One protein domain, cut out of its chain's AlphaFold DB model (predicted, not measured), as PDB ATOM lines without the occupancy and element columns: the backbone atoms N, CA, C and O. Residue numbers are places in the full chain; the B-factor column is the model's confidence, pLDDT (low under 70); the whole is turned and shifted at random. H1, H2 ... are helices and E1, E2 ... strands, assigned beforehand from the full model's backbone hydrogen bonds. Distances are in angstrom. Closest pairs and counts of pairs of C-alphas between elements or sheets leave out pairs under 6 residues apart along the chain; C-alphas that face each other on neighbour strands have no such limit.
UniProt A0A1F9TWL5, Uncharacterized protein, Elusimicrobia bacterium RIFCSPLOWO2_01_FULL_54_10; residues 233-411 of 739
ATOM      1  N   GLY A 233      36.745  34.235  43.848       98.56
ATOM      2  CA  GLY A 233      38.053  34.557  44.403       98.56
ATOM      3  C   GLY A 233      39.102  33.595  43.864       98.56
ATOM      4  O   GLY A 233      38.901  32.385  43.924       98.56
ATOM      5  N   VAL A 234      40.209  34.111  43.335       98.69
ATOM      6  CA  VAL A 234      41.306  33.312  42.766       98.69
ATOM      7  C   VAL A 234      42.587  33.598  43.545       98.69
ATOM      8  O   VAL A 234      42.973  34.757  43.714       98.69
ATOM      9  N   GLY A 235      43.241  32.551  44.042       98.19
ATOM     10  CA  GLY A 235      44.326  32.654  45.013       98.19
ATOM     11  C   GLY A 235      43.821  33.152  46.369       98.19
ATOM     12  O   GLY A 235      42.890  32.593  46.944       98.19
ATOM     13  N   ALA A 236      44.418  34.225  46.873       97.38
ATOM     14  CA  ALA A 236      43.957  34.974  48.040       97.38
ATOM     15  C   ALA A 236      42.846  36.000  47.712       97.38
ATOM     16  O   ALA A 236      42.520  36.843  48.548       97.38
ATOM     17  N   GLY A 237      42.298  35.989  46.490       96.75
ATOM     18  CA  GLY A 237      41.177  36.843  46.106       96.75
ATOM     19  C   GLY A 237      39.899  36.447  46.845       96.75
ATOM     20  O   GLY A 237      39.661  35.265  47.092       96.75
ATOM     21  N   SER A 238      39.065  37.421  47.208       94.38
ATOM     22  CA  SER A 238      37.797  37.157  47.890       94.38
ATOM     23  C   SER A 238      36.699  36.760  46.903       94.38
ATOM     24  O   SER A 238      36.553  37.340  45.831       94.38
ATOM     25  N   GLY A 239      35.884  35.777  47.276       96.44
ATOM     26  CA  GLY A 239      34.714  35.386  46.501       96.44
ATOM     27  C   GLY A 239      33.882  34.338  47.220       96.44
ATOM     28  O   GLY A 239      34.371  33.678  48.134       96.44
ATOM     29  N   THR A 240      32.624  34.188  46.805       95.94
ATOM     30  CA  THR A 240      31.779  33.082  47.283       95.94
ATOM     31  C   THR A 240      32.366  31.756  46.804       95.94
ATOM     32  O   THR A 240      32.633  30.871  47.616       95.94
ATOM     33  N   LEU A 241      32.665  31.675  45.502       98.12
ATOM     34  CA  LEU A 241      33.467  30.600  44.932       98.12
ATOM     35  C   LEU A 241      34.951  30.934  45.108       98.12
ATOM     36  O   LEU A 241      35.510  31.710  44.336       98.12
ATOM     37  N   GLY A 242      35.581  30.359  46.131       97.88
ATOM     38  CA  GLY A 242      37.010  30.519  46.401       97.88
ATOM     39  C   GLY A 242      37.861  29.406  45.784       97.88
ATOM     40  O   GLY A 242      37.722  28.237  46.143       97.88
ATOM     41  N   LEU A 243      38.786  29.775  44.899       98.44
ATOM     42  CA  LEU A 243      39.817  28.915  44.323       98.44
ATOM     43  C   LEU A 243      41.183  29.350  44.856       98.44
ATOM     44  O   LEU A 243      41.876  30.148  44.232       98.44
ATOM     45  N   THR A 244      41.554  28.841  46.030       98.12
ATOM     46  CA  THR A 244      42.847  29.152  46.660       98.12
ATOM     47  C   THR A 244      44.025  28.695  45.801       98.12
ATOM     48  O   THR A 244      43.875  27.784  44.988       98.12
ATOM     49  N   ASP A 245      45.220  29.254  46.019       98.06
ATOM     50  CA  ASP A 245      46.430  28.810  45.307       98.06
ATOM     51  C   ASP A 245      46.653  27.300  45.460       98.06
ATOM     52  O   ASP A 245      46.958  26.620  44.485       98.06
ATOM     53  N   THR A 246      46.378  26.744  46.643       98.00
ATOM     54  CA  THR A 246      46.393  25.295  46.879       98.00
ATOM     55  C   THR A 246      45.410  24.557  45.969       98.00
ATOM     56  O   THR A 246      45.795  23.598  45.305       98.00
ATOM     57  N   PHE A 247      44.155  25.005  45.879       98.56
ATOM     58  CA  PHE A 247      43.154  24.368  45.013       98.56
ATOM     59  C   PHE A 247      43.514  24.474  43.532       98.56
ATOM     60  O   PHE A 247      43.284  23.532  42.779       98.56
ATOM     61  N   LEU A 248      44.137  25.576  43.119       98.50
ATOM     62  CA  LEU A 248      44.632  25.760  41.758       98.50
ATOM     63  C   LEU A 248      45.767  24.775  41.413       98.50
ATOM     64  O   LEU A 248      45.887  24.382  40.257       98.50
ATOM     65  N   THR A 249      46.539  24.287  42.395       98.00
ATOM     66  CA  THR A 249      47.494  23.173  42.183       98.00
ATOM     67  C   THR A 249      46.835  21.788  42.118       98.00
ATOM     68  O   THR A 249      47.484  20.803  41.765       98.00
ATOM     69  N   TYR A 250      45.555  21.679  42.482       98.69
ATOM     70  CA  TYR A 250      44.815  20.413  42.544       98.69
ATOM     71  C   TYR A 250      43.959  20.143  41.307       98.69
ATOM     72  O   TYR A 250      43.288  19.110  41.229       98.69
ATOM     73  N   ILE A 251      44.017  21.043  40.329       98.62
ATOM     74  CA  ILE A 251      43.322  20.930  39.054       98.62
ATOM     75  C   ILE A 251      44.323  20.785  37.908       98.62
ATOM     76  O   ILE A 251      45.397  21.384  37.922       98.62
ATOM     77  N   THR A 252      43.957  20.010  36.892       98.19
ATOM     78  CA  THR A 252      44.703  19.893  35.636       98.19
ATOM     79  C   THR A 252      43.751  19.977  34.445       98.19
ATOM     80  O   THR A 252      42.585  19.579  34.520       98.19
ATOM     81  N   TRP A 253      44.260  20.523  33.345       98.25
ATOM     82  CA  TRP A 253      43.617  20.564  32.035       98.25
ATOM     83  C   TRP A 253      44.656  20.236  30.957       98.25
ATOM     84  O   TRP A 253      45.858  20.255  31.235       98.25
ATOM     85  N   GLY A 254      44.212  19.907  29.743       96.81
ATOM     86  CA  GLY A 254      45.129  19.585  28.649       96.81
ATOM     87  C   GLY A 254      46.039  20.748  28.252       96.81
ATOM     88  O   GLY A 254      45.628  21.905  28.283       96.81
ATOM     89  N   THR A 255      47.239  20.427  27.764       93.44
ATOM     90  CA  THR A 255      48.289  21.397  27.384       93.44
ATOM     91  C   THR A 255      47.892  22.385  26.293       93.44
ATOM     92  O   THR A 255      48.378  23.510  26.277       93.44
ATOM     93  N   SER A 256      46.998  21.984  25.390       93.06
ATOM     94  CA  SER A 256      46.416  22.852  24.350       93.06
ATOM     95  C   SER A 256      44.981  23.283  24.669       93.06
ATOM     96  O   SER A 256      44.268  23.768  23.796       93.06
ATOM     97  N   SER A 257      44.532  23.053  25.903       97.50
ATOM     98  CA  SER A 257      43.197  23.402  26.380       97.50
ATOM     99  C   SER A 257      43.236  24.645  27.268       97.50
ATOM    100  O   SER A 257      44.299  25.154  27.615       97.50
ATOM    101  N   THR A 258      42.056  25.139  27.642       98.56
ATOM    102  CA  THR A 258      41.925  26.337  28.476       98.56
ATOM    103  C   THR A 258      41.243  26.009  29.799       98.56
ATOM    104  O   THR A 258      40.254  25.269  29.833       98.56
ATOM    105  N   LEU A 259      41.749  26.590  30.886       98.88
ATOM    106  CA  LEU A 259      41.017  26.711  32.144       98.88
ATOM    107  C   LEU A 259      40.144  27.968  32.091       98.88
ATOM    108  O   LEU A 259      40.666  29.071  31.990       98.88
ATOM    109  N   THR A 260      38.826  27.820  32.190       98.94
ATOM    110  CA  THR A 260      37.890  28.939  32.350       98.94
ATOM    111  C   THR A 260      37.431  29.031  33.800       98.94
ATOM    112  O   THR A 260      36.854  28.082  34.333       98.94
ATOM    113  N   ILE A 261      37.665  30.176  34.436       98.94
ATOM    114  CA  ILE A 261      37.176  30.497  35.776       98.94
ATOM    115  C   ILE A 261      36.096  31.574  35.649       98.94
ATOM    116  O   ILE A 261      36.346  32.670  35.149       98.94
ATOM    117  N   GLY A 262      34.897  31.257  36.130       98.69
ATOM    118  CA  GLY A 262      33.721  32.117  36.037       98.69
ATOM    119  C   GLY A 262      32.842  31.832  34.813       98.69
ATOM    120  O   GLY A 262      32.925  30.787  34.170       98.69
ATOM    121  N   GLY A 263      31.919  32.747  34.546       98.31
ATOM    122  CA  GLY A 263      30.974  32.709  33.437       98.31
ATOM    123  C   GLY A 263      30.221  34.034  33.339       98.31
ATOM    124  O   GLY A 263      30.265  34.837  34.264       98.31
ATOM    125  N   THR A 264      29.477  34.260  32.260       98.00
ATOM    126  CA  THR A 264      28.730  35.518  32.043       98.00
ATOM    127  C   THR A 264      27.663  35.805  33.103       98.00
ATOM    128  O   THR A 264      27.237  36.939  33.263       98.00
ATOM    129  N   THR A 265      27.233  34.792  33.858       97.62
ATOM    130  CA  THR A 265      26.316  34.958  34.996       97.62
ATOM    131  C   THR A 265      27.038  35.142  36.330       97.62
ATOM    132  O   THR A 265      26.368  35.287  37.346       97.62
ATOM    133  N   ALA A 266      28.371  35.063  36.376       98.56
ATOM    134  CA  ALA A 266      29.146  35.274  37.596       98.56
ATOM    135  C   ALA A 266      29.164  36.759  37.980       98.56
ATOM    136  O   ALA A 266      29.050  37.630  37.120       98.56
ATOM    137  N   GLY A 267      29.323  37.036  39.274       98.69
ATOM    138  CA  GLY A 267      29.679  38.370  39.754       98.69
ATOM    139  C   GLY A 267      31.183  38.602  39.668       98.69
ATOM    140  O   GLY A 267      31.912  37.839  39.031       98.69
ATOM    141  N   ASN A 268      31.659  39.638  40.353       98.62
ATOM    142  CA  ASN A 268      33.048  40.084  40.261       98.62
ATOM    143  C   ASN A 268      34.065  38.960  40.518       98.62
ATOM    144  O   ASN A 268      33.877  38.125  41.411       98.62
ATOM    145  N   ILE A 269      35.160  38.978  39.757       98.88
ATOM    146  CA  ILE A 269      36.318  38.105  39.944       98.88
ATOM    147  C   ILE A 269      37.449  38.913  40.576       98.88
ATOM    148  O   ILE A 269      37.959  39.862  39.979       98.88
ATOM    149  N   ALA A 270      37.880  38.507  41.767       98.62
ATOM    150  CA  ALA A 270      39.066  39.044  42.423       98.62
ATOM    151  C   ALA A 270      40.232  38.057  42.277       98.62
ATOM    152  O   ALA A 270      40.168  36.927  42.765       98.62
ATOM    153  N   ILE A 271      41.312  38.488  41.627       98.62
ATOM    154  CA  ILE A 271      42.513  37.689  41.376       98.62
ATOM    155  C   ILE A 271      43.635  38.182  42.285       98.62
ATOM    156  O   ILE A 271      44.022  39.349  42.249       98.62
ATOM    157  N   ASN A 272      44.173  37.280  43.098       97.56
ATOM    158  CA  ASN A 272      45.325  37.526  43.954       97.56
ATOM    159  C   ASN A 272      46.109  36.218  44.123       97.56
ATOM    160  O   ASN A 272      46.098  35.616  45.192       97.56
ATOM    161  N   SER A 273      46.684  35.711  43.032       96.62
ATOM    162  CA  SER A 273      47.213  34.345  42.962       96.62
ATOM    163  C   SER A 273      48.703  34.334  42.654       96.62
ATOM    164  O   SER A 273      49.134  34.973  41.700       96.62
ATOM    165  N   ALA A 274      49.464  33.564  43.435       95.00
ATOM    166  CA  ALA A 274      50.856  33.217  43.138       95.00
ATOM    167  C   ALA A 274      50.977  31.851  42.432       95.00
ATOM    168  O   ALA A 274      52.079  31.326  42.264       95.00
ATOM    169  N   SER A 275      49.850  31.233  42.063       95.44
ATOM    170  CA  SER A 275      49.837  29.925  41.413       95.44
ATOM    171  C   SER A 275      50.412  29.976  39.993       95.44
ATOM    172  O   SER A 275      50.425  31.008  39.324       95.44
ATOM    173  N   THR A 276      50.843  28.819  39.496       95.69
ATOM    174  CA  THR A 276      51.418  28.654  38.152       95.69
ATOM    175  C   THR A 276      50.369  28.363  37.077       95.69
ATOM    176  O   THR A 276      50.712  27.866  36.004       95.69
ATOM    177  N   ILE A 277      49.088  28.664  37.329       96.62
ATOM    178  CA  ILE A 277      48.000  28.360  36.382       96.62
ATOM    179  C   ILE A 277      48.206  29.005  35.014       96.62
ATOM    180  O   ILE A 277      47.783  28.442  34.008       96.62
ATOM    181  N   LEU A 278      48.907  30.141  34.966       97.19
ATOM    182  CA  LEU A 278      49.179  30.861  33.728       97.19
ATOM    183  C   LEU A 278      50.307  30.235  32.891       97.19
ATOM    184  O   LEU A 278      50.609  30.713  31.803       97.19
ATOM    185  N   ASN A 279      50.914  29.131  33.340       96.25
ATOM    186  CA  ASN A 279      51.823  28.334  32.508       96.25
ATOM    187  C   ASN A 279      51.091  27.575  31.384       96.25
ATOM    188  O   ASN A 279      51.742  26.949  30.552       96.25
ATOM    189  N   GLN A 280      49.759  27.632  31.363       97.25
ATOM    190  CA  GLN A 280      48.882  27.196  30.278       97.25
ATOM    191  C   GLN A 280      47.798  28.265  30.063       97.25
ATOM    192  O   GLN A 280      47.720  29.240  30.811       97.25
ATOM    193  N   SER A 281      46.954  28.103  29.041       98.44
ATOM    194  CA  SER A 281      45.922  29.096  28.728       98.44
ATOM    195  C   SER A 281      44.823  29.168  29.795       98.44
ATOM    196  O   SER A 281      44.271  28.143  30.208       98.44
ATOM    197  N   VAL A 282      44.479  30.393  30.204       98.88
ATOM    198  CA  VAL A 282      43.470  30.699  31.228       98.88
ATOM    199  C   VAL A 282      42.527  31.791  30.729       98.88
ATOM    200  O   VAL A 282      42.957  32.810  30.192       98.88
ATOM    201  N   THR A 283      41.230  31.594  30.950       98.94
ATOM    202  CA  THR A 283      40.181  32.595  30.755       98.94
ATOM    203  C   THR A 283      39.507  32.912  32.085       98.94
ATOM    204  O   THR A 283      39.007  32.018  32.764       98.94
ATOM    205  N   PHE A 284      39.446  34.190  32.438       98.94
ATOM    206  CA  PHE A 284      38.559  34.714  33.470       98.94
ATOM    207  C   PHE A 284      37.362  35.356  32.775       98.94
ATOM    208  O   PHE A 284      37.546  36.255  31.958       98.94
ATOM    209  N   LEU A 285      36.151  34.886  33.078       98.88
ATOM    210  CA  LEU A 285      34.919  35.350  32.439       98.88
ATOM    211  C   LEU A 285      33.890  35.740  33.498       98.88
ATOM    212  O   LEU A 285      33.587  34.942  34.384       98.88
ATOM    213  N   THR A 286      33.319  36.937  33.406       98.81
ATOM    214  CA  THR A 286      32.326  37.413  34.376       98.81
ATOM    215  C   THR A 286      31.297  38.363  33.775       98.81
ATOM    216  O   THR A 286      31.583  39.081  32.818       98.81
ATOM    217  N   GLY A 287      30.100  38.377  34.369       98.38
ATOM    218  CA  GLY A 287      29.103  39.421  34.146       98.38
ATOM    219  C   GLY A 287      29.303  40.674  35.008       98.38
ATOM    220  O   GLY A 287      28.502  41.598  34.918       98.38
ATOM    221  N   GLY A 288      30.330  40.700  35.864       98.31
ATOM    222  CA  GLY A 288      30.739  41.849  36.673       98.31
ATOM    223  C   GLY A 288      32.137  42.352  36.304       98.31
ATOM    224  O   GLY A 288      32.514  42.346  35.133       98.31
ATOM    225  N   ASP A 289      32.907  42.767  37.312       98.56
ATOM    226  CA  ASP A 289      34.276  43.284  37.155       98.56
ATOM    227  C   ASP A 289      35.352  42.195  37.321       98.56
ATOM    228  O   ASP A 289      35.155  41.213  38.042       98.56
ATOM    229  N   ILE A 290      36.532  42.409  36.733       98.81
ATOM    230  CA  ILE A 290      37.753  41.637  37.010       98.81
ATOM    231  C   ILE A 290      38.796  42.560  37.641       98.81
ATOM    232  O   ILE A 290      39.192  43.559  37.044       98.81
ATOM    233  N   THR A 291      39.313  42.183  38.810       98.50
ATOM    234  CA  THR A 291      40.375  42.933  39.495       98.50
ATOM    235  C   THR A 291      41.562  42.033  39.799       98.50
ATOM    236  O   THR A 291      41.433  41.069  40.551       98.50
ATOM    237  N   LEU A 292      42.740  42.377  39.275       97.56
ATOM    238  CA  LEU A 292      44.019  41.800  39.687       97.56
ATOM    239  C   LEU A 292      44.615  42.652  40.810       97.56
ATOM    240  O   LEU A 292      45.107  43.747  40.547       97.56
ATOM    241  N   ALA A 293      44.546  42.146  42.042       92.94
ATOM    242  CA  ALA A 293      44.767  42.896  43.275       92.94
ATOM    243  C   ALA A 293      46.256  43.164  43.580       92.94
ATOM    244  O   ALA A 293      46.839  44.092  43.020       92.94
ATOM    245  N   THR A 294      46.874  42.405  44.493       93.31
ATOM    246  CA  THR A 294      48.195  42.726  45.084       93.31
ATOM    247  C   THR A 294      49.333  41.794  44.670       93.31
ATOM    248  O   THR A 294      50.500  42.135  44.849       93.31
ATOM    249  N   THR A 295      49.017  40.612  44.151       95.88
ATOM    250  CA  THR A 295      50.007  39.634  43.695       95.88
ATOM    251  C   THR A 295      50.088  39.650  42.177       95.88
ATOM    252  O   THR A 295      49.062  39.636  41.497       95.88
ATOM    253  N   ALA A 296      51.314  39.686  41.651       95.62
ATOM    254  CA  ALA A 296      51.546  39.617  40.216       95.62
ATOM    255  C   ALA A 296      51.099  38.261  39.659       95.62
ATOM    256  O   ALA A 296      51.447  37.217  40.210       95.62
ATOM    257  N   LEU A 297      50.366  38.283  38.548       97.38
ATOM    258  CA  LEU A 297      49.960  37.072  37.846       97.38
ATOM    259  C   LEU A 297      51.045  36.714  36.823       97.38
ATOM    260  O   LEU A 297      51.210  37.407  35.818       97.38
ATOM    261  N   ALA A 298      51.806  35.658  37.105       96.81
ATOM    262  CA  ALA A 298      53.034  35.343  36.383       96.81
ATOM    263  C   ALA A 298      52.902  34.117  35.469       96.81
ATOM    264  O   ALA A 298      52.463  33.046  35.888       96.81
ATOM    265  N   HIS A 299      53.368  34.263  34.232       97.56
ATOM    266  CA  HIS A 299      53.640  33.192  33.284       97.56
ATOM    267  C   HIS A 299      55.140  32.853  33.289       97.56
ATOM    268  O   HIS A 299      55.990  33.659  32.902       97.56
ATOM    269  N   ALA A 300      55.460  31.622  33.682       96.56
ATOM    270  CA  ALA A 300      56.808  31.049  33.645       96.56
ATOM    271  C   ALA A 300      56.829  29.707  32.887       96.56
ATOM    272  O   ALA A 300      57.705  28.868  33.094       96.56
ATOM    273  N   GLY A 301      55.817  29.471  32.046       95.62
ATOM    274  CA  GLY A 301      55.691  28.254  31.255       95.62
ATOM    275  C   GLY A 301      56.739  28.205  30.148       95.62
ATOM    276  O   GLY A 301      57.089  29.223  29.556       95.62
ATOM    277  N   ALA A 302      57.225  27.003  29.840       95.81
ATOM    278  CA  ALA A 302      58.162  26.785  28.735       95.81
ATOM    279  C   ALA A 302      57.499  26.892  27.346       95.81
ATOM    280  O   ALA A 302      58.188  26.886  26.329       95.81
ATOM    281  N   SER A 303      56.168  26.934  27.289       96.44
ATOM    282  CA  SER A 303      55.380  27.022  26.060       96.44
ATOM    283  C   SER A 303      54.439  28.210  26.128       96.44
ATOM    284  O   SER A 303      53.924  28.522  27.203       96.44
ATOM    285  N   ALA A 304      54.205  28.827  24.969       97.50
ATOM    286  CA  ALA A 304      53.341  29.988  24.863       97.50
ATOM    287  C   ALA A 304      51.924  29.682  25.371       97.50
ATOM    288  O   ALA A 304      51.407  28.578  25.189       97.50
ATOM    289  N   ALA A 305      51.298  30.681  25.986       98.19
ATOM    290  CA  ALA A 305      49.970  30.571  26.580       98.19
ATOM    291  C   ALA A 305      49.119  31.805  26.261       98.19
ATOM    292  O   ALA A 305      49.611  32.810  25.744       98.19
ATOM    293  N   THR A 306      47.825  31.731  26.568       98.62
ATOM    294  CA  THR A 306      46.904  32.869  26.455       98.62
ATOM    295  C   THR A 306      46.257  33.190  27.798       98.62
ATOM    296  O   THR A 306      45.689  32.313  28.443       98.62
ATOM    297  N   LEU A 307      46.307  34.460  28.190       98.81
ATOM    298  CA  LEU A 307      45.490  35.051  29.238       98.81
ATOM    299  C   LEU A 307      44.318  35.782  28.591       98.81
ATOM    300  O   LEU A 307      44.521  36.723  27.829       98.81
ATOM    301  N   THR A 308      43.093  35.393  28.915       98.88
ATOM    302  CA  THR A 308      41.894  36.137  28.520       98.88
ATOM    303  C   THR A 308      41.154  36.610  29.761       98.88
ATOM    304  O   THR A 308      40.840  35.818  30.643       98.88
ATOM    305  N   MET A 309      40.873  37.906  29.836       98.88
ATOM    306  CA  MET A 309      40.006  38.517  30.837       98.88
ATOM    307  C   MET A 309      38.813  39.127  30.109       98.88
ATOM    308  O   MET A 309      38.983  40.074  29.347       98.88
ATOM    309  N   GLN A 310      37.628  38.566  30.321       98.75
ATOM    310  CA  GLN A 310      36.371  39.004  29.718       98.75
ATOM    311  C   GLN A 310      35.404  39.442  30.815       98.75
ATOM    312  O   GLN A 310      34.964  38.628  31.630       98.75
ATOM    313  N   ALA A 311      35.077  40.729  30.823       98.69
ATOM    314  CA  ALA A 311      34.192  41.342  31.802       98.69
ATOM    315  C   ALA A 311      33.090  42.127  31.086       98.69
ATOM    316  O   ALA A 311      33.378  42.882  30.160       98.69
ATOM    317  N   TYR A 312      31.839  41.990  31.530       98.31
ATOM    318  CA  TYR A 312      30.807  42.980  31.185       98.31
ATOM    319  C   TYR A 312      31.096  44.324  31.870       98.31
ATOM    320  O   TYR A 312      30.813  45.376  31.318       98.31
ATOM    321  N   GLY A 313      31.716  44.296  33.055       98.00
ATOM    322  CA  GLY A 313      32.154  45.484  33.780       98.00
ATOM    323  C   GLY A 313      33.594  45.900  33.474       98.00
ATOM    324  O   GLY A 313      34.095  45.800  32.354       98.00
ATOM    325  N   THR A 314      34.270  46.404  34.502       98.25
ATOM    326  CA  THR A 314      35.627  46.955  34.441       98.25
ATOM    327  C   THR A 314      36.690  45.876  34.629       98.25
ATOM    328  O   THR A 314      36.545  44.974  35.454       98.25
ATOM    329  N   ILE A 315      37.806  46.007  33.913       98.75
ATOM    330  CA  ILE A 315      39.036  45.249  34.156       98.75
ATOM    331  C   ILE A 315      40.060  46.184  34.795       98.75
ATOM    332  O   ILE A 315      40.441  47.191  34.202       98.75
ATOM    333  N   THR A 316      40.534  45.844  35.992       98.31
ATOM    334  CA  THR A 316      41.544  46.625  36.720       98.31
ATOM    335  C   THR A 316      42.779  45.781  37.016       98.31
ATOM    336  O   THR A 316      42.676  44.737  37.662       98.31
ATOM    337  N   THR A 317      43.964  46.252  36.618       97.44
ATOM    338  CA  THR A 317      45.246  45.645  37.004       97.44
ATOM    339  C   THR A 317      45.985  46.537  38.004       97.44
ATOM    340  O   THR A 317      46.713  47.455  37.633       97.44
ATOM    341  N   THR A 318      45.799  46.295  39.307       96.25
ATOM    342  CA  THR A 318      46.590  46.975  40.355       96.25
ATOM    343  C   THR A 318      47.916  46.270  40.642       96.25
ATOM    344  O   THR A 318      48.795  46.854  41.267       96.25
ATOM    345  N   SER A 319      48.082  45.039  40.151       95.94
ATOM    346  CA  SER A 319      49.345  44.293  40.146       95.94
ATOM    347  C   SER A 319      49.754  43.864  38.747       95.94
ATOM    348  O   SER A 319      48.945  43.865  37.820       95.94
ATOM    349  N   ALA A 320      51.035  43.530  38.601       95.94
ATOM    350  CA  ALA A 320      51.615  43.228  37.304       95.94
ATOM    351  C   ALA A 320      51.095  41.905  36.721       95.94
ATOM    352  O   ALA A 320      50.881  40.934  37.447       95.94
ATOM    353  N   ILE A 321      50.975  41.855  35.397       97.88
ATOM    354  CA  ILE A 321      50.956  40.605  34.635       97.88
ATOM    355  C   ILE A 321      52.352  40.455  34.044       97.88
ATOM    356  O   ILE A 321      52.851  41.386  33.411       97.88
ATOM    357  N   THR A 322      53.003  39.320  34.277       96.81
ATOM    358  CA  THR A 322      54.384  39.107  33.828       96.81
ATOM    359  C   THR A 322      54.513  37.821  33.032       96.81
ATOM    360  O   THR A 322      53.875  36.819  33.339       96.81
ATOM    361  N   ALA A 323      55.378  37.834  32.026       97.81
ATOM    362  CA  ALA A 323      55.816  36.655  31.298       97.81
ATOM    363  C   ALA A 323      57.342  36.694  31.220       97.81
ATOM    364  O   ALA A 323      57.907  37.720  30.853       97.81
ATOM    365  N   ALA A 324      58.010  35.609  31.619       94.69
ATOM    366  CA  ALA A 324      59.474  35.595  31.732       94.69
ATOM    367  C   ALA A 324      60.167  34.579  30.812       94.69
ATOM    368  O   ALA A 324      61.338  34.748  30.489       94.69
ATOM    369  N   THR A 325      59.478  33.501  30.428       95.69
ATOM    370  CA  THR A 325      60.115  32.353  29.754       95.69
ATOM    371  C   THR A 325      59.667  32.195  28.309       95.69
ATOM    372  O   THR A 325      60.498  31.987  27.430       95.69
ATOM    373  N   SER A 326      58.369  32.321  28.040       97.38
ATOM    374  CA  SER A 326      57.816  32.253  26.687       97.38
ATOM    375  C   SER A 326      56.723  33.305  26.498       97.38
ATOM    376  O   SER A 326      56.372  33.996  27.458       97.38
ATOM    377  N   ALA A 327      56.263  33.490  25.261       98.06
ATOM    378  CA  ALA A 327      55.291  34.522  24.932       98.06
ATOM    379  C   ALA A 327      53.919  34.227  25.565       98.06
ATOM    380  O   ALA A 327      53.378  33.126  25.438       98.06
ATOM    381  N   LEU A 328      53.328  35.239  26.192       98.56
ATOM    382  CA  LEU A 328      51.967  35.213  26.710       98.56
ATOM    383  C   LEU A 328      51.098  36.140  25.862       98.56
ATOM    384  O   LEU A 328      51.298  37.348  25.865       98.56
ATOM    385  N   THR A 329      50.100  35.605  25.165       98.62
ATOM    386  CA  THR A 329      49.079  36.461  24.540       98.62
ATOM    387  C   THR A 329      48.113  36.934  25.620       98.62
ATOM    388  O   THR A 329      47.558  36.109  26.339       98.62
ATOM    389  N   ILE A 330      47.910  38.241  25.754       98.81
ATOM    390  CA  ILE A 330      47.053  38.843  26.778       98.81
ATOM    391  C   ILE A 330      45.893  39.551  26.086       98.81
ATOM    392  O   ILE A 330      46.109  40.440  25.269       98.81
ATOM    393  N   LEU A 331      44.664  39.186  26.437       98.81
ATOM    394  CA  LEU A 331      43.445  39.860  26.003       98.81
ATOM    395  C   LEU A 331      42.703  40.406  27.224       98.81
ATOM    396  O   LEU A 331      42.217  39.634  28.050       98.81
ATOM    397  N   LEU A 332      42.606  41.732  27.315       98.69
ATOM    398  CA  LEU A 332      41.774  42.449  28.277       98.69
ATOM    399  C   LEU A 332      40.550  42.987  27.529       98.69
ATOM    400  O   LEU A 332      40.661  43.947  26.769       98.69
ATOM    401  N   TYR A 333      39.398  42.346  27.716       98.44
ATOM    402  CA  TYR A 333      38.152  42.676  27.030       98.44
ATOM    403  C   TYR A 333      37.069  43.070  28.050       98.44
ATOM    404  O   TYR A 333      36.369  42.212  28.593       98.44
ATOM    405  N   SER A 334      36.956  44.374  28.324       98.25
ATOM    406  CA  SER A 334      35.858  44.955  29.116       98.25
ATOM    407  C   SER A 334      34.679  45.320  28.210       98.25
ATOM    408  O   SER A 334      34.862  45.404  26.998       98.25
ATOM    409  N   ASP A 335      33.500  45.613  28.764       96.94
ATOM    410  CA  ASP A 335      32.281  45.843  27.959       96.94
ATOM    411  C   ASP A 335      32.001  44.658  27.012       96.94
ATOM    412  O   ASP A 335      31.705  44.811  25.824       96.94
ATOM    413  N   PHE A 336      32.209  43.430  27.500       97.25
ATOM    414  CA  PHE A 336      32.113  42.227  26.670       97.25
ATOM    415  C   PHE A 336      30.674  41.942  26.185       97.25
ATOM    416  O   PHE A 336      30.482  41.208  25.217       97.25
ATOM    417  N   ASP A 337      29.659  42.542  26.811       96.00
ATOM    418  CA  ASP A 337      28.266  42.551  26.348       96.00
ATOM    419  C   ASP A 337      27.924  43.731  25.422       96.00
ATOM    420  O   ASP A 337      26.797  43.795  24.924       96.00
ATOM    421  N   ALA A 338      28.892  44.610  25.135       93.81
ATOM    422  CA  ALA A 338      28.775  45.748  24.225       93.81
ATOM    423  C   ALA A 338      27.609  46.691  24.575       93.81
ATOM    424  O   ALA A 338      26.889  47.179  23.696       93.81
ATOM    425  N   ASN A 339      27.413  46.940  25.870       92.44
ATOM    426  CA  ASN A 339      26.391  47.836  26.398       92.44
ATOM    427  C   ASN A 339      26.921  49.267  26.645       92.44
ATOM    428  O   ASN A 339      26.178  50.109  27.158       92.44
ATOM    429  N   ALA A 340      28.172  49.544  26.250       88.94
ATOM    430  CA  ALA A 340      28.892  50.802  26.456       88.94
ATOM    431  C   ALA A 340      29.199  51.114  27.933       88.94
ATOM    432  O   ALA A 340      29.337  52.279  28.318       88.94
ATOM    433  N   SER A 341      29.319  50.081  28.769       87.38
ATOM    434  CA  SER A 341      29.744  50.180  30.166       87.38
ATOM    435  C   SER A 341      30.958  49.295  30.431       87.38
ATOM    436  O   SER A 341      31.205  48.323  29.735       87.38
ATOM    437  N   GLY A 342      31.746  49.648  31.444       93.94
ATOM    438  CA  GLY A 342      33.004  48.965  31.724       93.94
ATOM    439  C   GLY A 342      34.200  49.653  31.073       93.94
ATOM    440  O   GLY A 342      34.127  50.260  30.005       93.94
ATOM    441  N   THR A 343      35.322  49.607  31.783       97.88
ATOM    442  CA  THR A 343      36.570  50.250  31.366       97.88
ATOM    443  C   THR A 343      37.765  49.331  31.600       97.88
ATOM    444  O   THR A 343      37.667  48.343  32.326       97.88
ATOM    445  N   ILE A 344      38.908  49.666  31.011       98.44
ATOM    446  CA  ILE A 344      40.190  48.997  31.229       98.44
ATOM    447  C   ILE A 344      41.113  49.966  31.971       98.44
ATOM    448  O   ILE A 344      41.528  50.988  31.429       98.44
ATOM    449  N   SER A 345      41.453  49.645  33.217       97.62
ATOM    450  CA  SER A 345      42.358  50.438  34.052       97.62
ATOM    451  C   SER A 345      43.647  49.667  34.319       97.62
ATOM    452  O   SER A 345      43.683  48.778  35.175       97.62
ATOM    453  N   ILE A 346      44.719  50.025  33.611       97.88
ATOM    454  CA  ILE A 346      46.037  49.397  33.755       97.88
ATOM    455  C   ILE A 346      46.901  50.220  34.710       97.88
ATOM    456  O   ILE A 346      47.518  51.208  34.311       97.88
ATOM    457  N   GLY A 347      46.933  49.817  35.981       96.75
ATOM    458  CA  GLY A 347      47.679  50.492  37.049       96.75
ATOM    459  C   GLY A 347      49.082  49.933  37.299       96.75
ATOM    460  O   GLY A 347      49.907  50.596  37.922       96.75
ATOM    461  N   ALA A 348      49.373  48.734  36.797       95.12
ATOM    462  CA  ALA A 348      50.653  48.050  36.942       95.12
ATOM    463  C   ALA A 348      51.090  47.410  35.618       95.12
ATOM    464  O   ALA A 348      50.288  47.261  34.697       95.12
ATOM    465  N   GLY A 349      52.375  47.057  35.509       89.75
ATOM    466  CA  GLY A 349      52.960  46.581  34.253       89.75
ATOM    467  C   GLY A 349      52.306  45.320  33.694       89.75
ATOM    468  O   GLY A 349      52.065  44.363  34.426       89.75
ATOM    469  N   VAL A 350      52.064  45.320  32.386       96.06
ATOM    470  CA  VAL A 350      51.548  44.173  31.632       96.06
ATOM    471  C   VAL A 350      52.621  43.784  30.623       96.06
ATOM    472  O   VAL A 350      52.798  44.456  29.615       96.06
ATOM    473  N   GLN A 351      53.366  42.726  30.933       96.31
ATOM    474  CA  GLN A 351      54.465  42.210  30.120       96.31
ATOM    475  C   GLN A 351      54.116  40.814  29.613       96.31
ATOM    476  O   GLN A 351      53.669  39.947  30.365       96.31
ATOM    477  N   SER A 352      54.344  40.610  28.325       97.56
ATOM    478  CA  SER A 352      53.939  39.446  27.538       97.56
ATOM    479  C   SER A 352      55.113  38.642  26.979       97.56
ATOM    480  O   SER A 352      54.886  37.597  26.374       97.56
ATOM    481  N   ASN A 353      56.354  39.103  27.176       97.25
ATOM    482  CA  ASN A 353      57.570  38.489  26.640       97.25
ATOM    483  C   ASN A 353      57.503  38.331  25.111       97.25
ATOM    484  O   ASN A 353      57.665  37.238  24.565       97.25
ATOM    485  N   GLY A 354      57.163  39.426  24.429       95.81
ATOM    486  CA  GLY A 354      56.995  39.463  22.973       95.81
ATOM    487  C   GLY A 354      55.664  38.899  22.459       95.81
ATOM    488  O   GLY A 354      55.458  38.862  21.248       95.81
ATOM    489  N   GLY A 355      54.751  38.480  23.344       98.06
ATOM    490  CA  GLY A 355      53.356  38.211  22.987       98.06
ATOM    491  C   GLY A 355      52.581  39.487  22.630       98.06
ATOM    492  O   GLY A 355      53.090  40.602  22.737       98.06
ATOM    493  N   THR A 356      51.335  39.334  22.183       98.06
ATOM    494  CA  THR A 356      50.433  40.470  21.930       98.06
ATOM    495  C   THR A 356      49.649  40.823  23.185       98.06
ATOM    496  O   THR A 356      49.156  39.931  23.875       98.06
ATOM    497  N   ILE A 357      49.480  42.119  23.448       98.69
ATOM    498  CA  ILE A 357      48.651  42.652  24.531       98.69
ATOM    499  C   ILE A 357      47.497  43.409  23.890       98.69
ATOM    500  O   ILE A 357      47.696  44.483  23.341       98.69
ATOM    501  N   THR A 358      46.287  42.864  23.937       98.75
ATOM    502  CA  THR A 358      45.103  43.485  23.336       98.75
ATOM    503  C   THR A 358      44.217  44.096  24.411       98.75
ATOM    504  O   THR A 358      43.798  43.398  25.335       98.75
ATOM    505  N   VAL A 359      43.902  45.383  24.263       98.50
ATOM    506  CA  VAL A 359      42.840  46.068  25.013       98.50
ATOM    507  C   VAL A 359      41.638  46.262  24.090       98.50
ATOM    508  O   VAL A 359      41.771  46.838  23.007       98.50
ATOM    509  N   GLN A 360      40.478  45.734  24.478       97.81
ATOM    510  CA  GLN A 360      39.301  45.633  23.613       97.81
ATOM    511  C   GLN A 360      38.003  45.997  24.342       97.81
ATOM    512  O   GLN A 360      37.853  45.735  25.534       97.81
ATOM    513  N   GLY A 361      37.046  46.542  23.587       96.06
ATOM    514  CA  GLY A 361      35.711  46.881  24.079       96.06
ATOM    515  C   GLY A 361      35.693  48.261  24.723       96.06
ATOM    516  O   GLY A 361      35.758  49.266  24.010       96.06
ATOM    517  N   GLY A 362      35.613  48.314  26.051       95.44
ATOM    518  CA  GLY A 362      35.594  49.571  26.803       95.44
ATOM    519  C   GLY A 362      36.887  50.392  26.677       95.44
ATOM    520  O   GLY A 362      37.973  49.866  26.431       95.44
ATOM    521  N   GLY A 363      36.767  51.713  26.852       96.62
ATOM    522  CA  GLY A 363      37.918  52.620  26.985       96.62
ATOM    523  C   GLY A 363      38.567  52.525  28.365       96.62
ATOM    524  O   GLY A 363      38.294  51.603  29.125       96.62
ATOM    525  N   GLY A 364      39.397  53.493  28.741       97.44
ATOM    526  CA  GLY A 364      39.983  53.545  30.079       97.44
ATOM    527  C   GLY A 364      41.337  54.238  30.128       97.44
ATOM    528  O   GLY A 364      41.589  55.163  29.356       97.44
ATOM    529  N   THR A 365      42.197  53.803  31.050       98.00
ATOM    530  CA  THR A 365      43.442  54.508  31.381       98.00
ATOM    531  C   THR A 365      44.618  53.550  31.548       98.00
ATOM    532  O   THR A 365      44.491  52.510  32.193       98.00
ATOM    533  N   ILE A 366      45.791  53.933  31.036       98.12
ATOM    534  CA  ILE A 366      47.080  53.292  31.343       98.12
ATOM    535  C   ILE A 366      47.867  54.215  32.274       98.12
ATOM    536  O   ILE A 366      48.426  55.212  31.831       98.12
ATOM    537  N   SER A 367      47.909  53.909  33.568       97.12
ATOM    538  CA  SER A 367      48.518  54.754  34.607       97.12
ATOM    539  C   SER A 367      49.825  54.179  35.161       97.12
ATOM    540  O   SER A 367      50.141  54.363  36.335       97.12
ATOM    541  N   THR A 368      50.582  53.462  34.331       96.38
ATOM    542  CA  THR A 368      51.882  52.883  34.685       96.38
ATOM    543  C   THR A 368      52.944  53.249  33.656       96.38
ATOM    544  O   THR A 368      52.648  53.348  32.471       96.38
ATOM    545  N   ALA A 369      54.183  53.417  34.123       96.50
ATOM    546  CA  ALA A 369      55.358  53.599  33.273       96.50
ATOM    547  C   ALA A 369      56.092  52.281  32.964       96.50
ATOM    548  O   ALA A 369      57.144  52.295  32.328       96.50
ATOM    549  N   SER A 370      55.582  51.141  33.438       95.12
ATOM    550  CA  SER A 370      56.139  49.833  33.093       95.12
ATOM    551  C   SER A 370      56.071  49.574  31.587       95.12
ATOM    552  O   SER A 370      55.147  50.022  30.914       95.12
ATOM    553  N   THR A 371      57.047  48.829  31.076       94.50
ATOM    554  CA  THR A 371      57.118  48.449  29.664       94.50
ATOM    555  C   THR A 371      56.031  47.441  29.302       94.50
ATOM    556  O   THR A 371      55.818  46.468  30.025       94.50
ATOM    557  N   PHE A 372      55.382  47.684  28.171       96.69
ATOM    558  CA  PHE A 372      54.599  46.725  27.395       96.69
ATOM    559  C   PHE A 372      55.508  46.078  26.330       96.69
ATOM    560  O   PHE A 372      56.689  46.438  26.234       96.69
ATOM    561  N   ASP A 373      54.980  45.133  25.544       96.44
ATOM    562  CA  ASP A 373      55.717  44.557  24.404       96.44
ATOM    563  C   ASP A 373      55.031  44.727  23.048       96.44
ATOM    564  O   ASP A 373      55.679  45.143  22.105       96.44
ATOM    565  N   ASN A 374      53.759  44.365  22.879       97.56
ATOM    566  CA  ASN A 374      53.061  44.613  21.614       97.56
ATOM    567  C   ASN A 374      51.621  45.034  21.896       97.56
ATOM    568  O   ASN A 374      50.705  44.200  21.835       97.56
ATOM    569  N   LEU A 375      51.413  46.300  22.270       98.44
ATOM    570  CA  LEU A 375      50.080  46.802  22.579       98.44
ATOM    571  C   LEU A 375      49.227  46.929  21.309       98.44
ATOM    572  O   LEU A 375      49.577  47.608  20.347       98.44
ATOM    573  N   THR A 376      48.042  46.327  21.342       98.69
ATOM    574  CA  THR A 376      46.993  46.462  20.332       98.69
ATOM    575  C   THR A 376      45.736  47.066  20.955       98.69
ATOM    576  O   THR A 376      45.174  46.516  21.901       98.69
ATOM    577  N   VAL A 377      45.273  48.191  20.412       98.69
ATOM    578  CA  VAL A 377      44.085  48.924  20.873       98.69
ATOM    579  C   VAL A 377      42.910  48.669  19.926       98.69
ATOM    580  O   VAL A 377      42.990  48.961  18.730       98.69
ATOM    581  N   VAL A 378      41.815  48.119  20.461       98.19
ATOM    582  CA  VAL A 378      40.597  47.731  19.721       98.19
ATOM    583  C   VAL A 378      39.339  48.160  20.490       98.19
ATOM    584  O   VAL A 378      38.444  47.363  20.777       98.19
ATOM    585  N   VAL A 379      39.274  49.431  20.883       97.31
ATOM    586  CA  VAL A 379      38.234  49.938  21.801       97.31
ATOM    587  C   VAL A 379      37.061  50.623  21.082       97.31
ATOM    588  O   VAL A 379      36.310  51.386  21.684       97.31
ATOM    589  N   GLY A 380      36.878  50.371  19.782       94.38
ATOM    590  CA  GLY A 380      35.705  50.831  19.031       94.38
ATOM    591  C   GLY A 380      35.617  52.355  18.930       94.38
ATOM    592  O   GLY A 380      36.428  52.970  18.249       94.38
ATOM    593  N   SER A 381      34.622  52.973  19.568       94.50
ATOM    594  CA  SER A 381      34.484  54.439  19.664       94.50
ATOM    595  C   SER A 381      35.048  55.025  20.962       94.50
ATOM    596  O   SER A 381      34.957  56.230  21.179       94.50
ATOM    597  N   ASN A 382      35.582  54.182  21.847       97.12
ATOM    598  CA  ASN A 382      36.083  54.593  23.150       97.12
ATOM    599  C   ASN A 382      37.531  55.108  23.071       97.12
ATOM    600  O   ASN A 382      38.185  55.068  22.023       97.12
ATOM    601  N   THR A 383      38.041  55.573  24.212       97.81
ATOM    602  CA  THR A 383      39.391  56.134  24.341       97.81
ATOM    603  C   THR A 383      40.181  55.405  25.416       97.81
ATOM    604  O   THR A 383      39.700  55.260  26.540       97.81
ATOM    605  N   ILE A 384      41.412  55.010  25.098       98.44
ATOM    606  CA  ILE A 384      42.453  54.692  26.076       98.44
ATOM    607  C   ILE A 384      43.290  55.953  26.290       98.44
ATOM    608  O   ILE A 384      43.896  56.462  25.349       98.44
ATOM    609  N   THR A 385      43.309  56.463  27.520       98.25
ATOM    610  CA  THR A 385      44.055  57.670  27.903       98.25
ATOM    611  C   THR A 385      45.296  57.302  28.709       98.25
ATOM    612  O   THR A 385      45.255  56.428  29.574       98.25
ATOM    613  N   LEU A 386      46.413  57.984  28.483       98.38
ATOM    614  CA  LEU A 386      47.596  57.817  29.320       98.38
ATOM    615  C   LEU A 386      47.452  58.557  30.662       98.38
ATOM    616  O   LEU A 386      47.066  59.721  30.733       98.38
ATOM    617  N   GLY A 387      47.785  57.872  31.748       97.44
ATOM    618  CA  GLY A 387      47.961  58.423  33.095       97.44
ATOM    619  C   GLY A 387      49.425  58.433  33.554       97.44
ATOM    620  O   GLY A 387      49.707  58.813  34.688       97.44
ATOM    621  N   ALA A 388      50.345  57.977  32.703       97.56
ATOM    622  CA  ALA A 388      51.790  57.951  32.904       97.56
ATOM    623  C   ALA A 388      52.497  57.864  31.537       97.56
ATOM    624  O   ALA A 388      51.846  57.628  30.519       97.56
ATOM    625  N   THR A 389      53.824  58.022  31.512       97.50
ATOM    626  CA  THR A 389      54.637  57.756  30.312       97.50
ATOM    627  C   THR A 389      54.369  56.352  29.785       97.50
ATOM    628  O   THR A 389      54.523  55.382  30.522       97.50
ATOM    629  N   PHE A 390      54.020  56.242  28.508       98.06
ATOM    630  CA  PHE A 390      53.818  54.964  27.844       98.06
ATOM    631  C   PHE A 390      55.137  54.441  27.278       98.06
ATOM    632  O   PHE A 390      55.853  55.161  26.582       98.06
ATOM    633  N   ASN A 391      55.449  53.181  27.572       97.56
ATOM    634  CA  ASN A 391      56.628  52.491  27.067       97.56
ATOM    635  C   ASN A 391      56.194  51.163  26.446       97.56
ATOM    636  O   ASN A 391      55.746  50.284  27.177       97.56
ATOM    637  N   ASP A 392      56.366  50.998  25.140       97.50
ATOM    638  CA  ASP A 392      56.155  49.731  24.439       97.50
ATOM    639  C   ASP A 392      57.473  49.261  23.833       97.50
ATOM    640  O   ASP A 392      58.093  49.987  23.056       97.50
ATOM    641  N   SER A 393      57.950  48.079  24.222       96.50
ATOM    642  CA  SER A 393      59.241  47.566  23.749       96.50
ATOM    643  C   SER A 393      59.173  47.015  22.318       96.50
ATOM    644  O   SER A 393      60.197  46.956  21.638       96.50
ATOM    645  N   GLY A 394      57.976  46.676  21.840       97.31
ATOM    646  CA  GLY A 394      57.693  46.253  20.471       97.31
ATOM    647  C   GLY A 394      56.590  47.105  19.845       97.31
ATOM    648  O   GLY A 394      56.703  48.332  19.814       97.31
ATOM    649  N   ASN A 395      55.589  46.474  19.231       98.06
ATOM    650  CA  ASN A 395      54.689  47.161  18.302       98.06
ATOM    651  C   ASN A 395      53.504  47.847  18.995       98.06
ATOM    652  O   ASN A 395      52.693  47.165  19.620       98.06
ATOM    653  N   LEU A 396      53.295  49.138  18.712       98.69
ATOM    654  CA  LEU A 396      52.038  49.826  19.012       98.69
ATOM    655  C   LEU A 396      51.100  49.755  17.801       98.69
ATOM    656  O   LEU A 396      51.376  50.331  16.746       98.69
ATOM    657  N   THR A 397      49.956  49.093  17.965       98.81
ATOM    658  CA  THR A 397      48.912  48.983  16.938       98.81
ATOM    659  C   THR A 397      47.594  49.569  17.434       98.81
ATOM    660  O   THR A 397      46.993  49.069  18.379       98.81
ATOM    661  N   ILE A 398      47.080  50.598  16.767       98.81
ATOM    662  CA  ILE A 398      45.764  51.183  17.039       98.81
ATOM    663  C   ILE A 398      44.826  50.733  15.921       98.81
ATOM    664  O   ILE A 398      44.848  51.276  14.819       98.81
ATOM    665  N   THR A 399      44.016  49.710  16.185       98.50
ATOM    666  CA  THR A 399      43.104  49.137  15.180       98.50
ATOM    667  C   THR A 399      41.787  49.908  15.123       98.50
ATOM    668  O   THR A 399      41.270  50.170  14.043       98.50
ATOM    669  N   SER A 400      41.237  50.267  16.286       97.94
ATOM    670  CA  SER A 400      40.037  51.100  16.412       97.94
ATOM    671  C   SER A 400      40.015  51.834  17.752       97.94
ATOM    672  O   SER A 400      40.654  51.407  18.718       97.94
ATOM    673  N   GLY A 401      39.260  52.929  17.814       97.88
ATOM    674  CA  GLY A 401      39.181  53.804  18.979       97.88
ATOM    675  C   GLY A 401      40.249  54.882  18.989       97.88
ATOM    676  O   GLY A 401      40.938  55.115  17.993       97.88
ATOM    677  N   THR A 402      40.351  55.557  20.131       98.50
ATOM    678  CA  THR A 402      41.331  56.620  20.352       98.50
ATOM    679  C   THR A 402      42.396  56.174  21.348       98.50
ATOM    680  O   THR A 402      42.068  55.684  22.427       98.50
ATOM    681  N   PHE A 403      43.669  56.378  21.014       98.62
ATOM    682  CA  PHE A 403      44.792  56.299  21.948       98.62
ATOM    683  C   PHE A 403      45.314  57.715  22.207       98.62
ATOM    684  O   PHE A 403      45.845  58.363  21.304       98.62
ATOM    685  N   ASP A 404      45.103  58.218  23.420       98.25
ATOM    686  CA  ASP A 404      45.295  59.621  23.785       98.25
ATOM    687  C   ASP A 404      46.411  59.776  24.824       98.25
ATOM    688  O   ASP A 404      46.339  59.205  25.915       98.25
ATOM    689  N   VAL A 405      47.424  60.596  24.522       96.81
ATOM    690  CA  VAL A 405      48.550  60.839  25.440       96.81
ATOM    691  C   VAL A 405      48.222  61.749  26.629       96.81
ATOM    692  O   VAL A 405      49.098  62.000  27.454       96.81
ATOM    693  N   SER A 406      46.961  62.181  26.762       94.69
ATOM    694  CA  SER A 406      46.409  62.965  27.875       94.69
ATOM    695  C   SER A 406      46.758  64.455  27.901       94.69
ATOM    696  O   SER A 406      47.658  64.946  27.225       94.69
ATOM    697  N   ALA A 407      45.977  65.214  28.681       88.81
ATOM    698  CA  ALA A 407      46.149  66.660  28.878       88.81
ATOM    699  C   ALA A 407      47.471  66.977  29.574       88.81
ATOM    700  O   ALA A 407      48.069  68.016  29.313       88.81
ATOM    701  N   THR A 408      47.907  66.074  30.447       91.75
ATOM    702  CA  THR A 408      49.278  66.023  30.936       91.75
ATOM    703  C   THR A 408      50.066  65.282  29.861       91.75
ATOM    704  O   THR A 408      49.822  64.091  29.708       91.75
ATOM    705  N   PRO A 409      50.930  65.953  29.080       90.50
ATOM    706  CA  PRO A 409      51.485  65.417  27.837       90.50
ATOM    707  C   PRO A 409      52.495  64.295  28.097       90.50
ATOM    708  O   PRO A 409      53.709  64.503  28.051       90.50
ATOM    709  N   TYR A 410      52.001  63.101  28.413       97.56
ATOM    710  CA  TYR A 410      52.844  61.946  28.674       97.56
ATOM    711  C   TYR A 410      53.559  61.528  27.389       97.56
ATOM    712  O   TYR A 410      52.989  61.562  26.298       97.56
ATOM    713  N   ALA A 411      54.827  61.139  27.512       96.88
ATOM    714  CA  ALA A 411      55.577  60.626  26.374       96.88
ATOM    715  C   ALA A 411      55.068  59.232  25.971       96.88
ATOM    716  O   ALA A 411      54.639  58.452  26.827       96.88
TER     717      ALA A 411
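This is residues 233 to 411 of the 739 residues of an uncharacterized protein of Elusimicrobia bacterium RIFCSPLOWO2_01_FULL_54_10 (UniProt A0A1F9TWL5). The chain is wound as a solenoid, a stack of turns along the longest axis, with parallel strands lying side by side in two walls: E3, E5, E8, E11, E13 and residues 375 to 379 of E15 in one, and E2, E1, E4, E6, E9, E12, E14 and residues 384 to 386 of E15 in the other. E15 bends and joins the walls near one end, E17 follows it there, the short strands E7, E10 and E16 make a broken third side, and the small H1 sits at the opposite end. The printed part has 179 residues with one named helix and 17 named strands, in the order E1, E2, H1, then E3 to E17. Fourteen strands form one branched, parallel sheet and E7 and E10 a parallel pair; the class is mostly strand, though under half of the residues are in named elements. The whole is compact, with a radius of gyration of the C-alphas of 15.3 A and spans of 47 by 35 by 27 A.

The branched sheet is twisted, its C-alphas lying up to 9.8 A off the best plane. Its strand with three neighbours is E15, residues 375 to 386, which bends by 136 degrees at residue 381. On one side of E15 lie E13, residues 357 to 361, with N 376 and O 357 2.7 A apart, and E14, residues 364 to 366, with N 385 and O 364 2.8 A apart. On the other side is the edge strand E17, residues 396 to 404, with N 397 and O 375 2.8 A apart; it bends by 125 degrees at residue 400. E13 is parallel to E11, residues 328 to 334, with N 332 and O 358 at 2.8 A. E11 is parallel to E8, residues 305 to 311, at 6 degrees, with N 307 and O 329 at 2.8 A. E8 is parallel to E5, residues 281 to 286, at 3 degrees, with N 284 and O 308 at 2.8 A. E5 is parallel to the edge strand E3, residues 258 to 263, with N 261 and O 283 at 2.8 A. E14 is parallel to E12, residues 344 to 346, with N 365 and O 344 at 2.9 A. E12 is parallel to E9, residues 315 to 317, with N 345 and O 315 at 2.8 A. E9 is parallel to E6, residues 290 to 292, with N 292 and O 316 at 2.9 A. E6 is parallel to E4, residues 269 to 272, with N 271 and O 291 at 2.8 A. E4 is parallel to E1, residues 233 to 235, with N 272 and O 234 at 2.9 A. E1 is parallel to the edge strand E2, residues 241 to 243, with N 243 and O 233 at 2.8 A. The closest C-alphas of E9 and E11 are those of Ile 315 and Ser 334, 6.0 A apart, while E2 and E3 are apart. E7, residues 297 to 299, is parallel to E10, residues 321 to 323, with N 299 and O 322 at 2.8 A. E16, residues 390 to 392, pairs with no named strand, but its residues 391 to 392 pair parallel with residues 371 to 372. H1, residues 245 to 248, is on the branched sheet but only grazes it; it is too short for an O i to N i+4 pair, and its one O i to N i+3 pair is within hydrogen-bond range.

E1 begins at C-alpha 233, (38.053, 34.557, 44.403), and E17 ends at C-alpha 404, (45.295, 59.621, 23.785). E8 measures 19.8 A from first to last C-alpha, E11 19.0 A and E5 16.9 A. E15, the longest strand with 12 residues, measures 13.2 A.

The two C-alphas farthest apart are those of Tyr 250 and Ala 407, 48.2 A. The printed part has no cut and no long link. The mean pLDDT of the printed part is 97.1, and no printed residue is under 70.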